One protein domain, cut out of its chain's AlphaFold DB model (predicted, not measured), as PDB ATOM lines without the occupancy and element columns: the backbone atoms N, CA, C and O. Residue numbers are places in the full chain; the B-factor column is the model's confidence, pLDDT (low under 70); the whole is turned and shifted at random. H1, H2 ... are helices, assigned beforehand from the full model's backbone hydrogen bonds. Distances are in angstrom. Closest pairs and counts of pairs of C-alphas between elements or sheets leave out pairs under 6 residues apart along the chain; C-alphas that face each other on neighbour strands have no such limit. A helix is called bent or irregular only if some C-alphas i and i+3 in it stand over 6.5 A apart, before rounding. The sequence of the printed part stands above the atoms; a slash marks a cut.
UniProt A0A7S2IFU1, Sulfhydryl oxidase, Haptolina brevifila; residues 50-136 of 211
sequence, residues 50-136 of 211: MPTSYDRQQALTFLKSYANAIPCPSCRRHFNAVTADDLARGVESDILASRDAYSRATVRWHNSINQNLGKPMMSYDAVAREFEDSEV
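What this domain is: This is residues 50 to 136 of the 211 residues of the protein "Sulfhydryl oxidase" of Haptolina brevifila (UniProt A0A7S2IFU1). The longest helix, H3, stands between H2 on one side and the short, slanted H4 on the other, while H1 folds back beside H2 as a hairpin, and the centres of H1, H2 and H3 make a triangle. The printed part has 87 residues with four named helices, H1, H2, H3 and H4 in chain order, and no named strand; each helix touches the next one along the chain, H3 and H4 only just, with 3 pairs of C-alphas within 8 A. The class is all helix; the whole is compact, with a radius of gyration of the C-alphas of 13.6 A and spans of 38 by 33 by 22 A.

How they stand to each other: H3, residues 99 to 116, touches H2, residues 73 to 88, through residues 109 to 113 and 78 to 83 alone. The closest C-alphas, of Val 82 and Trp 109, are 6.0 A apart. This hairpin has a steep tilt of 40 degrees, opposite ways. H2 is irregular, with C-alphas 82 and 85 7.8 A apart, and has a kink of 52 degrees near residue 82. H1, residues 53 to 69, touches H2 in a hairpin at a shallow tilt of 24 degrees, opposite ways; the closest C-alphas, of Ala 67 and Asn 80, are 6.1 A apart. H4, residues 124 to 132, only just touches H3, with 3 pairs of C-alphas within 8 A, the closest those of Val 107 and Tyr 124 at 6.5 A. H1 is apart from H3. Every O i to N i+4 pair is within hydrogen-bond range in H1 and H3, against 10 of 12 in H2 and 4 of 5 in H4.

Where its parts are: H3 is 26.0 A long, H1 24.1 A, H2 20.4 A and H4 11.5 A. H1 begins at C-alpha 53 (14.235, 173.784, 3.454), and H4 ends at C-alpha 132 (1.027, 153.745, 7.985).

The domain as a whole: The C-alphas farthest apart, of Thr 52 and Gly 118, are 37.7 A apart. The printed part has no cut and no long link. Residues 133 to 136 have pLDDT under 70.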
ATOM      1  N   MET A  50       4.769 168.761   5.554       97.12
ATOM      2  CA  MET A  50       5.151 170.077   5.042       97.12
ATOM      3  C   MET A  50       6.638 170.322   5.351       97.12
ATOM      4  O   MET A  50       6.950 170.945   6.367       97.12
ATOM      5  N   PRO A  51       7.566 169.785   4.538       97.88
ATOM      6  CA  PRO A  51       8.994 169.827   4.832       97.88
ATOM      7  C   PRO A  51       9.571 171.237   4.693       97.88
ATOM      8  O   PRO A  51       9.330 171.932   3.700       97.88
ATOM      9  N   THR A  52      10.388 171.636   5.666       98.19
ATOM     10  CA  THR A  52      11.192 172.862   5.610       98.19
ATOM     11  C   THR A  52      12.354 172.717   4.621       98.19
ATOM     12  O   THR A  52      12.705 171.616   4.193       98.19
ATOM     13  N   SER A  53      13.014 173.826   4.273       97.88
ATOM     14  CA  SER A  53      14.235 173.784   3.454       97.88
ATOM     15  C   SER A  53      15.339 172.935   4.095       97.88
ATOM     16  O   SER A  53      16.065 172.229   3.394       97.88
ATOM     17  N   TYR A  54      15.430 172.952   5.429       98.00
ATOM     18  CA  TYR A  54      16.352 172.103   6.173       98.00
ATOM     19  C   TYR A  54      15.991 170.621   6.024       98.00
ATOM     20  O   TYR A  54      16.864 169.831   5.668       98.00
ATOM     21  N   ASP A  55      14.717 170.250   6.191       98.12
ATOM     22  CA  ASP A  55      14.259 168.857   6.050       98.12
ATOM     23  C   ASP A  55      14.546 168.305   4.652       98.12
ATOM     24  O   ASP A  55      14.995 167.167   4.502       98.12
ATOM     25  N   ARG A  56      14.327 169.113   3.607       98.62
ATOM     26  CA  ARG A  56      14.654 168.747   2.218       98.62
ATOM     27  C   ARG A  56      16.151 168.547   2.032       98.62
ATOM     28  O   ARG A  56      16.576 167.557   1.437       98.62
ATOM     29  N   GLN A  57      16.970 169.444   2.578       98.56
ATOM     30  CA  GLN A  57      18.423 169.317   2.503       98.56
ATOM     31  C   GLN A  57      18.925 168.063   3.232       98.56
ATOM     32  O   GLN A  57      19.801 167.365   2.709       98.56
ATOM     33  N   GLN A  58      18.371 167.745   4.407       98.62
ATOM     34  CA  GLN A  58      18.717 166.527   5.141       98.62
ATOM     35  C   GLN A  58      18.285 165.274   4.376       98.62
ATOM     36  O   GLN A  58      19.104 164.374   4.201       98.62
ATOM     37  N   ALA A  59      17.065 165.241   3.833       98.56
ATOM     38  CA  ALA A  59      16.578 164.119   3.031       98.56
ATOM     39  C   ALA A  59      17.447 163.878   1.785       98.56
ATOM     40  O   ALA A  59      17.875 162.752   1.532       98.56
ATOM     41  N   LEU A  60      17.808 164.937   1.051       98.62
ATOM     42  CA  LEU A  60      18.713 164.835  -0.096       98.62
ATOM     43  C   LEU A  60      20.095 164.298   0.308       98.62
ATOM     44  O   LEU A  60      20.675 163.458  -0.382       98.62
ATOM     45  N   THR A  61      20.641 164.802   1.416       98.62
ATOM     46  CA  THR A  61      21.958 164.395   1.928       98.62
ATOM     47  C   THR A  61      21.941 162.934   2.365       98.62
ATOM     48  O   THR A  61      22.861 162.177   2.038       98.62
ATOM     49  N   PHE A  62      20.870 162.518   3.041       98.62
ATOM     50  CA  PHE A  62      20.620 161.135   3.408       98.62
ATOM     51  C   PHE A  62      20.547 160.239   2.172       98.62
ATOM     52  O   PHE A  62      21.308 159.282   2.105       98.62
ATOM     53  N   LEU A  63      19.739 160.567   1.158       98.62
ATOM     54  CA  LEU A  63      19.604 159.750  -0.056       98.62
ATOM     55  C   LEU A  63      20.927 159.573  -0.804       98.62
ATOM     56  O   LEU A  63      21.271 158.463  -1.210       98.62
ATOM     57  N   LYS A  64      21.716 160.648  -0.939       98.31
ATOM     58  CA  LYS A  64      23.064 160.578  -1.528       98.31
ATOM     59  C   LYS A  64      23.994 159.687  -0.702       98.31
ATOM     60  O   LYS A  64      24.767 158.908  -1.261       98.31
ATOM     61  N   SER A  65      23.919 159.781   0.623       98.31
ATOM     62  CA  SER A  65      24.722 158.951   1.527       98.31
ATOM     63  C   SER A  65      24.292 157.487   1.472       98.31
ATOM     64  O   SER A  65      25.144 156.612   1.346       98.31
ATOM     65  N   TYR A  66      22.985 157.220   1.470       98.06
ATOM     66  CA  TYR A  66      22.387 155.899   1.326       98.06
ATOM     67  C   TYR A  66      22.839 155.244   0.018       98.06
ATOM     68  O   TYR A  66      23.416 154.159   0.045       98.06
ATOM     69  N   ALA A  67      22.699 155.947  -1.114       97.25
ATOM     70  CA  ALA A  67      23.153 155.474  -2.419       97.25
ATOM     71  C   ALA A  67      24.641 155.090  -2.408       97.25
ATOM     72  O   ALA A  67      25.020 154.046  -2.935       97.25
ATOM     73  N   ASN A  68      25.494 155.894  -1.768       96.38
ATOM     74  CA  ASN A  68      26.928 155.620  -1.667       96.38
ATOM     75  C   ASN A  68      27.268 154.473  -0.700       96.38
ATOM     76  O   ASN A  68      28.227 153.735  -0.946       96.38
ATOM     77  N   ALA A  69      26.488 154.297   0.368       96.56
ATOM     78  CA  ALA A  69      26.734 153.325   1.429       96.56
ATOM     79  C   ALA A  69      26.301 151.891   1.081       96.56
ATOM     80  O   ALA A  69      26.747 150.956   1.749       96.56
ATOM     81  N   ILE A  70      25.488 151.683   0.033       96.00
ATOM     82  CA  ILE A  70      25.058 150.341  -0.397       96.00
ATOM     83  C   ILE A  70      26.295 149.445  -0.612       96.00
ATOM     84  O   ILE A  70      27.108 149.727  -1.499       96.00
ATOM     85  N   PRO A  71      26.465 148.341   0.144       93.94
ATOM     86  CA  PRO A  71      27.728 147.596   0.188       93.94
ATOM     87  C   PRO A  71      27.977 146.748  -1.067       93.94
ATOM     88  O   PRO A  71      29.125 146.463  -1.416       93.94
ATOM     89  N   CYS A  72      26.913 146.361  -1.769       93.12
ATOM     90  CA  CYS A  72      26.962 145.597  -3.013       93.12
ATOM     91  C   CYS A  72      27.221 146.528  -4.220       93.12
ATOM     92  O   CYS A  72      26.381 147.380  -4.511       93.12
ATOM     93  N   PRO A  73      28.337 146.388  -4.970       93.31
ATOM     94  CA  PRO A  73      28.669 147.309  -6.062       93.31
ATOM     95  C   PRO A  73      27.655 147.347  -7.213       93.31
ATOM     96  O   PRO A  73      27.392 148.421  -7.747       93.31
ATOM     97  N   SER A  74      27.088 146.203  -7.611       93.19
ATOM     98  CA  SER A  74      26.042 146.151  -8.643       93.19
ATOM     99  C   SER A  74      24.749 146.793  -8.150       93.19
ATOM    100  O   SER A  74      24.218 147.664  -8.830       93.19
ATOM    101  N   CYS A  75      24.312 146.442  -6.940       95.00
ATOM    102  CA  CYS A  75      23.136 147.015  -6.288       95.00
ATOM    103  C   CYS A  75      23.258 148.540  -6.175       95.00
ATOM    104  O   CYS A  75      22.339 149.265  -6.539       95.00
ATOM    105  N   ARG A  76      24.435 149.034  -5.772       96.75
ATOM    106  CA  ARG A  76      24.745 150.463  -5.714       96.75
ATOM    107  C   ARG A  76      24.625 151.131  -7.079       96.75
ATOM    108  O   ARG A  76      24.009 152.185  -7.176       96.75
ATOM    109  N   ARG A  77      25.200 150.547  -8.136       96.50
ATOM    110  CA  ARG A  77      25.076 151.098  -9.498       96.50
ATOM    111  C   ARG A  77      23.622 151.158  -9.956       96.50
ATOM    112  O   ARG A  77      23.227 152.175 -10.508       96.50
ATOM    113  N   HIS A  78      22.841 150.109  -9.705       95.81
ATOM    114  CA  HIS A  78      21.424 150.083 -10.068       95.81
ATOM    115  C   HIS A  78      20.622 151.126  -9.292       95.81
ATOM    116  O   HIS A  78      19.884 151.880  -9.912       95.81
ATOM    117  N   PHE A  79      20.818 151.230  -7.973       97.81
ATOM    118  CA  PHE A  79      20.153 152.253  -7.167       97.81
ATOM    119  C   PHE A  79      20.484 153.661  -7.676       97.81
ATOM    120  O   PHE A  79      19.581 154.429  -7.974       97.81
ATOM    121  N   ASN A  80      21.770 153.959  -7.899       97.94
ATOM    122  CA  ASN A  80      22.178 155.247  -8.464       97.94
ATOM    123  C   ASN A  80      21.537 155.520  -9.831       97.94
ATOM    124  O   ASN A  80      21.184 156.661 -10.099       97.94
ATOM    125  N   ALA A  81      21.384 154.504 -10.685       97.62
ATOM    126  CA  ALA A  81      20.749 154.665 -11.988       97.62
ATOM    127  C   ALA A  81      19.252 154.999 -11.868       97.62
ATOM    128  O   ALA A  81      18.792 155.923 -12.528       97.62
ATOM    129  N   VAL A  82      18.503 154.296 -11.007       97.62
ATOM    130  CA  VAL A  82      17.050 154.518 -10.867       97.62
ATOM    131  C   VAL A  82      16.704 155.811 -10.123       97.62
ATOM    132  O   VAL A  82      15.600 156.323 -10.289       97.62
ATOM    133  N   THR A  83      17.631 156.352  -9.326       98.12
ATOM    134  CA  THR A  83      17.446 157.616  -8.594       98.12
ATOM    135  C   THR A  83      18.142 158.814  -9.247       98.12
ATOM    136  O   THR A  83      18.051 159.917  -8.713       98.12
ATOM    137  N   ALA A  84      18.882 158.625 -10.347       97.38
ATOM    138  CA  ALA A  84      19.792 159.637 -10.897       97.38
ATOM    139  C   ALA A  84      19.092 160.974 -11.162       97.38
ATOM    140  O   ALA A  84      19.522 162.007 -10.646       97.38
ATOM    141  N   ASP A  85      17.989 160.937 -11.909       97.06
ATOM    142  CA  ASP A  85      17.256 162.139 -12.306       97.06
ATOM    143  C   ASP A  85      16.670 162.865 -11.093       97.06
ATOM    144  O   ASP A  85      16.718 164.093 -11.012       97.06
ATOM    145  N   ASP A  86      16.154 162.109 -10.122       97.62
ATOM    146  CA  ASP A  86      15.537 162.655  -8.915       97.62
ATOM    147  C   ASP A  86      16.569 163.346  -8.020       97.62
ATOM    148  O   ASP A  86      16.315 164.440  -7.512       97.62
ATOM    149  N   LEU A  87      17.759 162.753  -7.868       97.50
ATOM    150  CA  LEU A  87      18.844 163.319  -7.062       97.50
ATOM    151  C   LEU A  87      19.600 164.446  -7.778       97.50
ATOM    152  O   LEU A  87      20.164 165.318  -7.108       97.50
ATOM    153  N   ALA A  88      19.612 164.451  -9.114       97.44
ATOM    154  CA  ALA A  88      20.217 165.508  -9.924       97.44
ATOM    155  C   ALA A  88      19.458 166.839  -9.809       97.44
ATOM    156  O   ALA A  88      20.089 167.895  -9.829       97.44
ATOM    157  N   ARG A  89      18.132 166.801  -9.603       97.69
ATOM    158  CA  ARG A  89      17.309 167.999  -9.334       97.69
ATOM    159  C   ARG A  89      17.611 168.669  -7.987       97.69
ATOM    160  O   ARG A  89      17.200 169.803  -7.758       97.69
ATOM    161  N   GLY A  90      18.374 168.014  -7.112       97.62
ATOM    162  CA  GLY A  90      18.848 168.607  -5.866       97.62
ATOM    163  C   GLY A  90      17.735 168.822  -4.839       97.62
ATOM    164  O   GLY A  90      16.833 168.000  -4.710       97.62
ATOM    165  N   VAL A  91      17.840 169.897  -4.054       96.81
ATOM    166  CA  VAL A  91      16.945 170.138  -2.903       96.81
ATOM    167  C   VAL A  91      15.526 170.534  -3.327       96.81
ATOM    168  O   VAL A  91      14.577 170.333  -2.576       96.81
ATOM    169  N   GLU A  92      15.390 171.028  -4.558       94.75
ATOM    170  CA  GLU A  92      14.122 171.418  -5.185       94.75
ATOM    171  C   GLU A  92      13.456 170.266  -5.947       94.75
ATOM    172  O   GLU A  92      12.504 170.471  -6.698       94.75
ATOM    173  N   SER A  93      13.959 169.040  -5.786       97.75
ATOM    174  CA  SER A  93      13.338 167.871  -6.392       97.75
ATOM    175  C   SER A  93      11.916 167.673  -5.856       97.75
ATOM    176  O   SER A  93      11.674 167.731  -4.650       97.75
ATOM    177  N   ASP A  94      10.976 167.403  -6.759       97.94
ATOM    178  CA  ASP A  94       9.566 167.122  -6.471       97.94
ATOM    179  C   ASP A  94       9.384 165.947  -5.505       97.94
ATOM    180  O   ASP A  94       8.494 165.981  -4.659       97.94
ATOM    181  N   ILE A  95      10.282 164.960  -5.550       98.56
ATOM    182  CA  ILE A  95      10.310 163.836  -4.607       98.56
ATOM    183  C   ILE A  95      10.494 164.272  -3.142       98.56
ATOM    184  O   ILE A  95      10.201 163.493  -2.249       98.56
ATOM    185  N   LEU A  96      10.973 165.493  -2.876       98.50
ATOM    186  CA  LEU A  96      11.161 166.044  -1.529       98.50
ATOM    187  C   LEU A  96      10.070 167.060  -1.159       98.50
ATOM    188  O   LEU A  96      10.168 167.735  -0.135       98.50
ATOM    189  N   ALA A  97       9.034 167.216  -1.991       98.19
ATOM    190  CA  ALA A  97       8.010 168.234  -1.785       98.19
ATOM    191  C   ALA A  97       7.121 167.955  -0.563       98.19
ATOM    192  O   ALA A  97       6.647 168.901   0.069       98.19
ATOM    193  N   SER A  98       6.904 166.680  -0.239       98.50
ATOM    194  CA  SER A  98       6.061 166.207   0.860       98.50
ATOM    195  C   SER A  98       6.368 164.744   1.188       98.50
ATOM    196  O   SER A  98       7.028 164.052   0.409       98.50
ATOM    197  N   ARG A  99       5.835 164.251   2.313       98.00
ATOM    198  CA  ARG A  99       5.797 162.816   2.646       98.00
ATOM    199  C   ARG A  99       5.285 161.956   1.494       98.00
ATOM    200  O   ARG A  99       5.961 161.015   1.114       98.00
ATOM    201  N   ASP A 100       4.131 162.311   0.924       98.12
ATOM    202  CA  ASP A 100       3.501 161.554  -0.167       98.12
ATOM    203  C   ASP A 100       4.409 161.476  -1.405       98.12
ATOM    204  O   ASP A 100       4.580 160.409  -1.994       98.12
ATOM    205  N   ALA A 101       5.062 162.582  -1.772       98.50
ATOM    206  CA  ALA A 101       5.990 162.581  -2.897       98.50
ATOM    207  C   ALA A 101       7.205 161.676  -2.632       98.50
ATOM    208  O   ALA A 101       7.623 160.918  -3.513       98.50
ATOM    209  N   TYR A 102       7.743 161.717  -1.410       98.62
ATOM    210  CA  TYR A 102       8.932 160.953  -1.049       98.62
ATOM    211  C   TYR A 102       8.639 159.452  -0.907       98.62
ATOM    212  O   TYR A 102       9.367 158.618  -1.458       98.62
ATOM    213  N   SER A 103       7.541 159.081  -0.247       98.50
ATOM    214  CA  SER A 103       7.103 157.688  -0.126       98.50
ATOM    215  C   SER A 103       6.796 157.086  -1.502       98.50
ATOM    216  O   SER A 103       7.301 156.010  -1.835       98.50
ATOM    217  N   ARG A 104       6.079 157.806  -2.378       98.56
ATOM    218  CA  ARG A 104       5.811 157.362  -3.760       98.56
ATOM    219  C   ARG A 104       7.082 157.188  -4.579       98.56
ATOM    220  O   ARG A 104       7.202 156.200  -5.304       98.56
ATOM    221  N   ALA A 105       8.033 158.117  -4.473       98.62
ATOM    222  CA  ALA A 105       9.326 157.993  -5.140       98.62
ATOM    223  C   ALA A 105      10.074 156.736  -4.676       98.62
ATOM    224  O   ALA A 105      10.574 155.975  -5.504       98.62
ATOM    225  N   THR A 106      10.057 156.462  -3.372       98.62
ATOM    226  CA  THR A 106      10.715 155.295  -2.777       98.62
ATOM    227  C   THR A 106      10.097 153.980  -3.258       98.62
ATOM    228  O   THR A 106      10.823 153.078  -3.686       98.62
ATOM    229  N   VAL A 107       8.763 153.883  -3.292       98.44
ATOM    230  CA  VAL A 107       8.044 152.731  -3.874       98.44
ATOM    231  C   VAL A 107       8.376 152.565  -5.358       98.44
ATOM    232  O   VAL A 107       8.653 151.452  -5.808       98.44
ATOM    233  N   ARG A 108       8.418 153.661  -6.126       98.38
ATOM    234  CA  ARG A 108       8.793 153.641  -7.549       98.38
ATOM    235  C   ARG A 108      10.214 153.116  -7.764       98.38
ATOM    236  O   ARG A 108      10.410 152.271  -8.639       98.38
ATOM    237  N   TRP A 109      11.196 153.561  -6.981       98.50
ATOM    238  CA  TRP A 109      12.574 153.066  -7.085       98.50
ATOM    239  C   TRP A 109      12.681 151.584  -6.731       98.50
ATOM    240  O   TRP A 109      13.351 150.837  -7.446       98.50
ATOM    241  N   HIS A 110      11.990 151.146  -5.673       97.75
ATOM    242  CA  HIS A 110      11.969 149.739  -5.284       97.75
ATOM    243  C   HIS A 110      11.359 148.874  -6.396       97.75
ATOM    244  O   HIS A 110      11.961 147.885  -6.808       97.75
ATOM    245  N   ASN A 111      10.237 149.305  -6.979       98.12
ATOM    246  CA  ASN A 111       9.603 148.612  -8.098       98.12
ATOM    247  C   ASN A 111      10.484 148.544  -9.351       98.12
ATOM    248  O   ASN A 111      10.490 147.516 -10.024       98.12
ATOM    249  N   SER A 112      11.261 149.589  -9.656       97.56
ATOM    250  CA  SER A 112      12.216 149.551 -10.774       97.56
ATOM    251  C   SER A 112      13.288 148.472 -10.568       97.56
ATOM    252  O   SER A 112      13.658 147.758 -11.500       97.56
ATOM    253  N   ILE A 113      13.747 148.286  -9.327       95.69
ATOM    254  CA  ILE A 113      14.688 147.216  -8.983       95.69
ATOM    255  C   ILE A 113      13.999 145.846  -9.002       95.69
ATOM    256  O   ILE A 113      14.574 144.906  -9.550       95.69
ATOM    257  N   ASN A 114      12.768 145.729  -8.500       95.56
ATOM    258  CA  ASN A 114      11.987 144.491  -8.570       95.56
ATOM    259  C   ASN A 114      11.792 144.036 -10.013       95.56
ATOM    260  O   ASN A 114      12.068 142.881 -10.328       95.56
ATOM    261  N   GLN A 115      11.420 144.954 -10.904       95.44
ATOM    262  CA  GLN A 115      11.281 144.676 -12.329       95.44
ATOM    263  C   GLN A 115      12.582 144.118 -12.924       95.44
ATOM    264  O   GLN A 115      12.553 143.097 -13.611       95.44
ATOM    265  N   ASN A 116      13.730 144.723 -12.606       90.62
ATOM    266  CA  ASN A 116      15.041 144.255 -13.073       90.62
ATOM    267  C   ASN A 116      15.424 142.867 -12.532       90.62
ATOM    268  O   ASN A 116      16.222 142.166 -13.153       90.62
ATOM    269  N   LEU A 117      14.884 142.476 -11.377       90.88
ATOM    270  CA  LEU A 117      15.100 141.171 -10.751       90.88
ATOM    271  C   LEU A 117      14.009 140.144 -11.103       90.88
ATOM    272  O   LEU A 117      14.075 139.017 -10.621       90.88
ATOM    273  N   GLY A 118      13.011 140.511 -11.916       93.94
ATOM    274  CA  GLY A 118      11.867 139.648 -12.233       93.94
ATOM    275  C   GLY A 118      10.919 139.413 -11.052       93.94
ATOM    276  O   GLY A 118      10.200 138.416 -11.029       93.94
ATOM    277  N   LYS A 119      10.933 140.306 -10.057       92.69
ATOM    278  CA  LYS A 119      10.062 140.257  -8.879       92.69
ATOM    279  C   LYS A 119       8.740 140.995  -9.129       92.69
ATOM    280  O   LYS A 119       8.697 141.901  -9.967       92.69
ATOM    281  N   PRO A 120       7.666 140.654  -8.391       94.81
ATOM    282  CA  PRO A 120       6.404 141.380  -8.465       94.81
ATOM    283  C   PRO A 120       6.564 142.875  -8.153       94.81
ATOM    284  O   PRO A 120       7.368 143.276  -7.307       94.81
ATOM    285  N   MET A 121       5.767 143.704  -8.826       95.56
ATOM    286  CA  MET A 121       5.623 145.115  -8.468       95.56
ATOM    287  C   MET A 121       4.600 145.263  -7.343       95.56
ATOM    288  O   MET A 121       3.564 144.599  -7.348       95.56
ATOM    289  N   MET A 122       4.865 146.184  -6.424       94.25
ATOM    290  CA  MET A 122       3.980 146.517  -5.312       94.25
ATOM    291  C   MET A 122       3.207 147.797  -5.629       94.25
ATOM    292  O   MET A 122       3.791 148.777  -6.100       94.25
ATOM    293  N   SER A 123       1.897 147.822  -5.371       97.12
ATOM    294  CA  SER A 123       1.141 149.077  -5.445       97.12
ATOM    295  C   SER A 123       1.504 149.985  -4.271       97.12
ATOM    296  O   SER A 123       1.858 149.501  -3.195       97.12
ATOM    297  N   TYR A 124       1.380 151.302  -4.462       96.81
ATOM    298  CA  TYR A 124       1.589 152.263  -3.376       96.81
ATOM    299  C   TYR A 124       0.712 151.927  -2.166       96.81
ATOM    300  O   TYR A 124       1.234 151.781  -1.071       96.81
ATOM    301  N   ASP A 125      -0.584 151.686  -2.380       96.12
ATOM    302  CA  ASP A 125      -1.541 151.401  -1.304       96.12
ATOM    303  C   ASP A 125      -1.237 150.104  -0.540       96.12
ATOM    304  O   ASP A 125      -1.645 149.953   0.608       96.12
ATOM    305  N   ALA A 126      -0.574 149.129  -1.172       93.88
ATOM    306  CA  ALA A 126      -0.142 147.911  -0.487       93.88
ATOM    307  C   ALA A 126       1.052 148.171   0.432       93.88
ATOM    308  O   ALA A 126       1.098 147.612   1.521       93.88
ATOM    309  N   VAL A 127       1.990 149.021   0.006       95.31
ATOM    310  CA  VAL A 127       3.133 149.424   0.833       95.31
ATOM    311  C   VAL A 127       2.682 150.382   1.934       95.31
ATOM    312  O   VAL A 127       3.050 150.185   3.081       95.31
ATOM    313  N   ALA A 128       1.843 151.371   1.618       94.62
ATOM    314  CA  ALA A 128       1.348 152.353   2.579       94.62
ATOM    315  C   ALA A 128       0.650 151.691   3.773       94.62
ATOM    316  O   ALA A 128       0.976 152.012   4.904       94.62
ATOM    317  N   ARG A 129      -0.198 150.679   3.541       91.38
ATOM    318  CA  ARG A 129      -0.812 149.895   4.627       91.38
ATOM    319  C   ARG A 129       0.200 149.251   5.576       91.38
ATOM    320  O   ARG A 129      -0.068 149.144   6.758       91.38
ATOM    321  N   GLU A 130       1.373 148.847   5.101       89.06
ATOM    322  CA  GLU A 130       2.397 148.266   5.984       89.06
ATOM    323  C   GLU A 130       3.042 149.326   6.897       89.06
ATOM    324  O   GLU A 130       3.287 149.065   8.075       89.06
ATOM    325  N   PHE A 131       3.316 150.519   6.356       90.31
ATOM    326  CA  PHE A 131       4.085 151.571   7.035       90.31
ATOM    327  C   PHE A 131       3.229 152.629   7.748       90.31
ATOM    328  O   PHE A 131       3.737 153.314   8.626       90.31
ATOM    329  N   GLU A 132       1.960 152.789   7.373       85.25
ATOM    330  CA  GLU A 132       1.027 153.745   7.985       85.25
ATOM    331  C   GLU A 132       0.124 153.070   9.030       85.25
ATOM    332  O   GLU A 132      -0.179 153.692  10.045       85.25
ATOM    333  N   ASP A 133      -0.258 151.796   8.837       69.25
ATOM    334  CA  ASP A 133      -1.107 151.064   9.798       69.25
ATOM    335  C   ASP A 133      -0.311 150.545  11.007       69.25
ATOM    336  O   ASP A 133      -0.875 149.942  11.927       69.25
ATOM    337  N   SER A 134       1.007 150.765  11.030       60.47
ATOM    338  CA  SER A 134       1.819 150.540  12.218       60.47
ATOM    339  C   SER A 134       1.479 151.630  13.244       60.47
ATOM    340  O   SER A 134       2.200 152.609  13.403       60.47
ATOM    341  N   GLU A 135       0.365 151.443  13.961       55.53
ATOM    342  CA  GLU A 135      -0.011 152.126  15.209       55.53
ATOM    343  C   GLU A 135       1.021 151.787  16.303       55.53
ATOM    344  O   GLU A 135       0.721 151.203  17.346       55.53
ATOM    345  N   VAL A 136       2.292 152.096  16.052       55.31
ATOM    346  CA  VAL A 136       3.309 152.136  17.084       55.31
ATOM    347  C   VAL A 136       3.008 153.416  17.837       55.31
ATOM    348  O   VAL A 136       3.468 154.500  17.482       55.31
TER     349      VAL A 136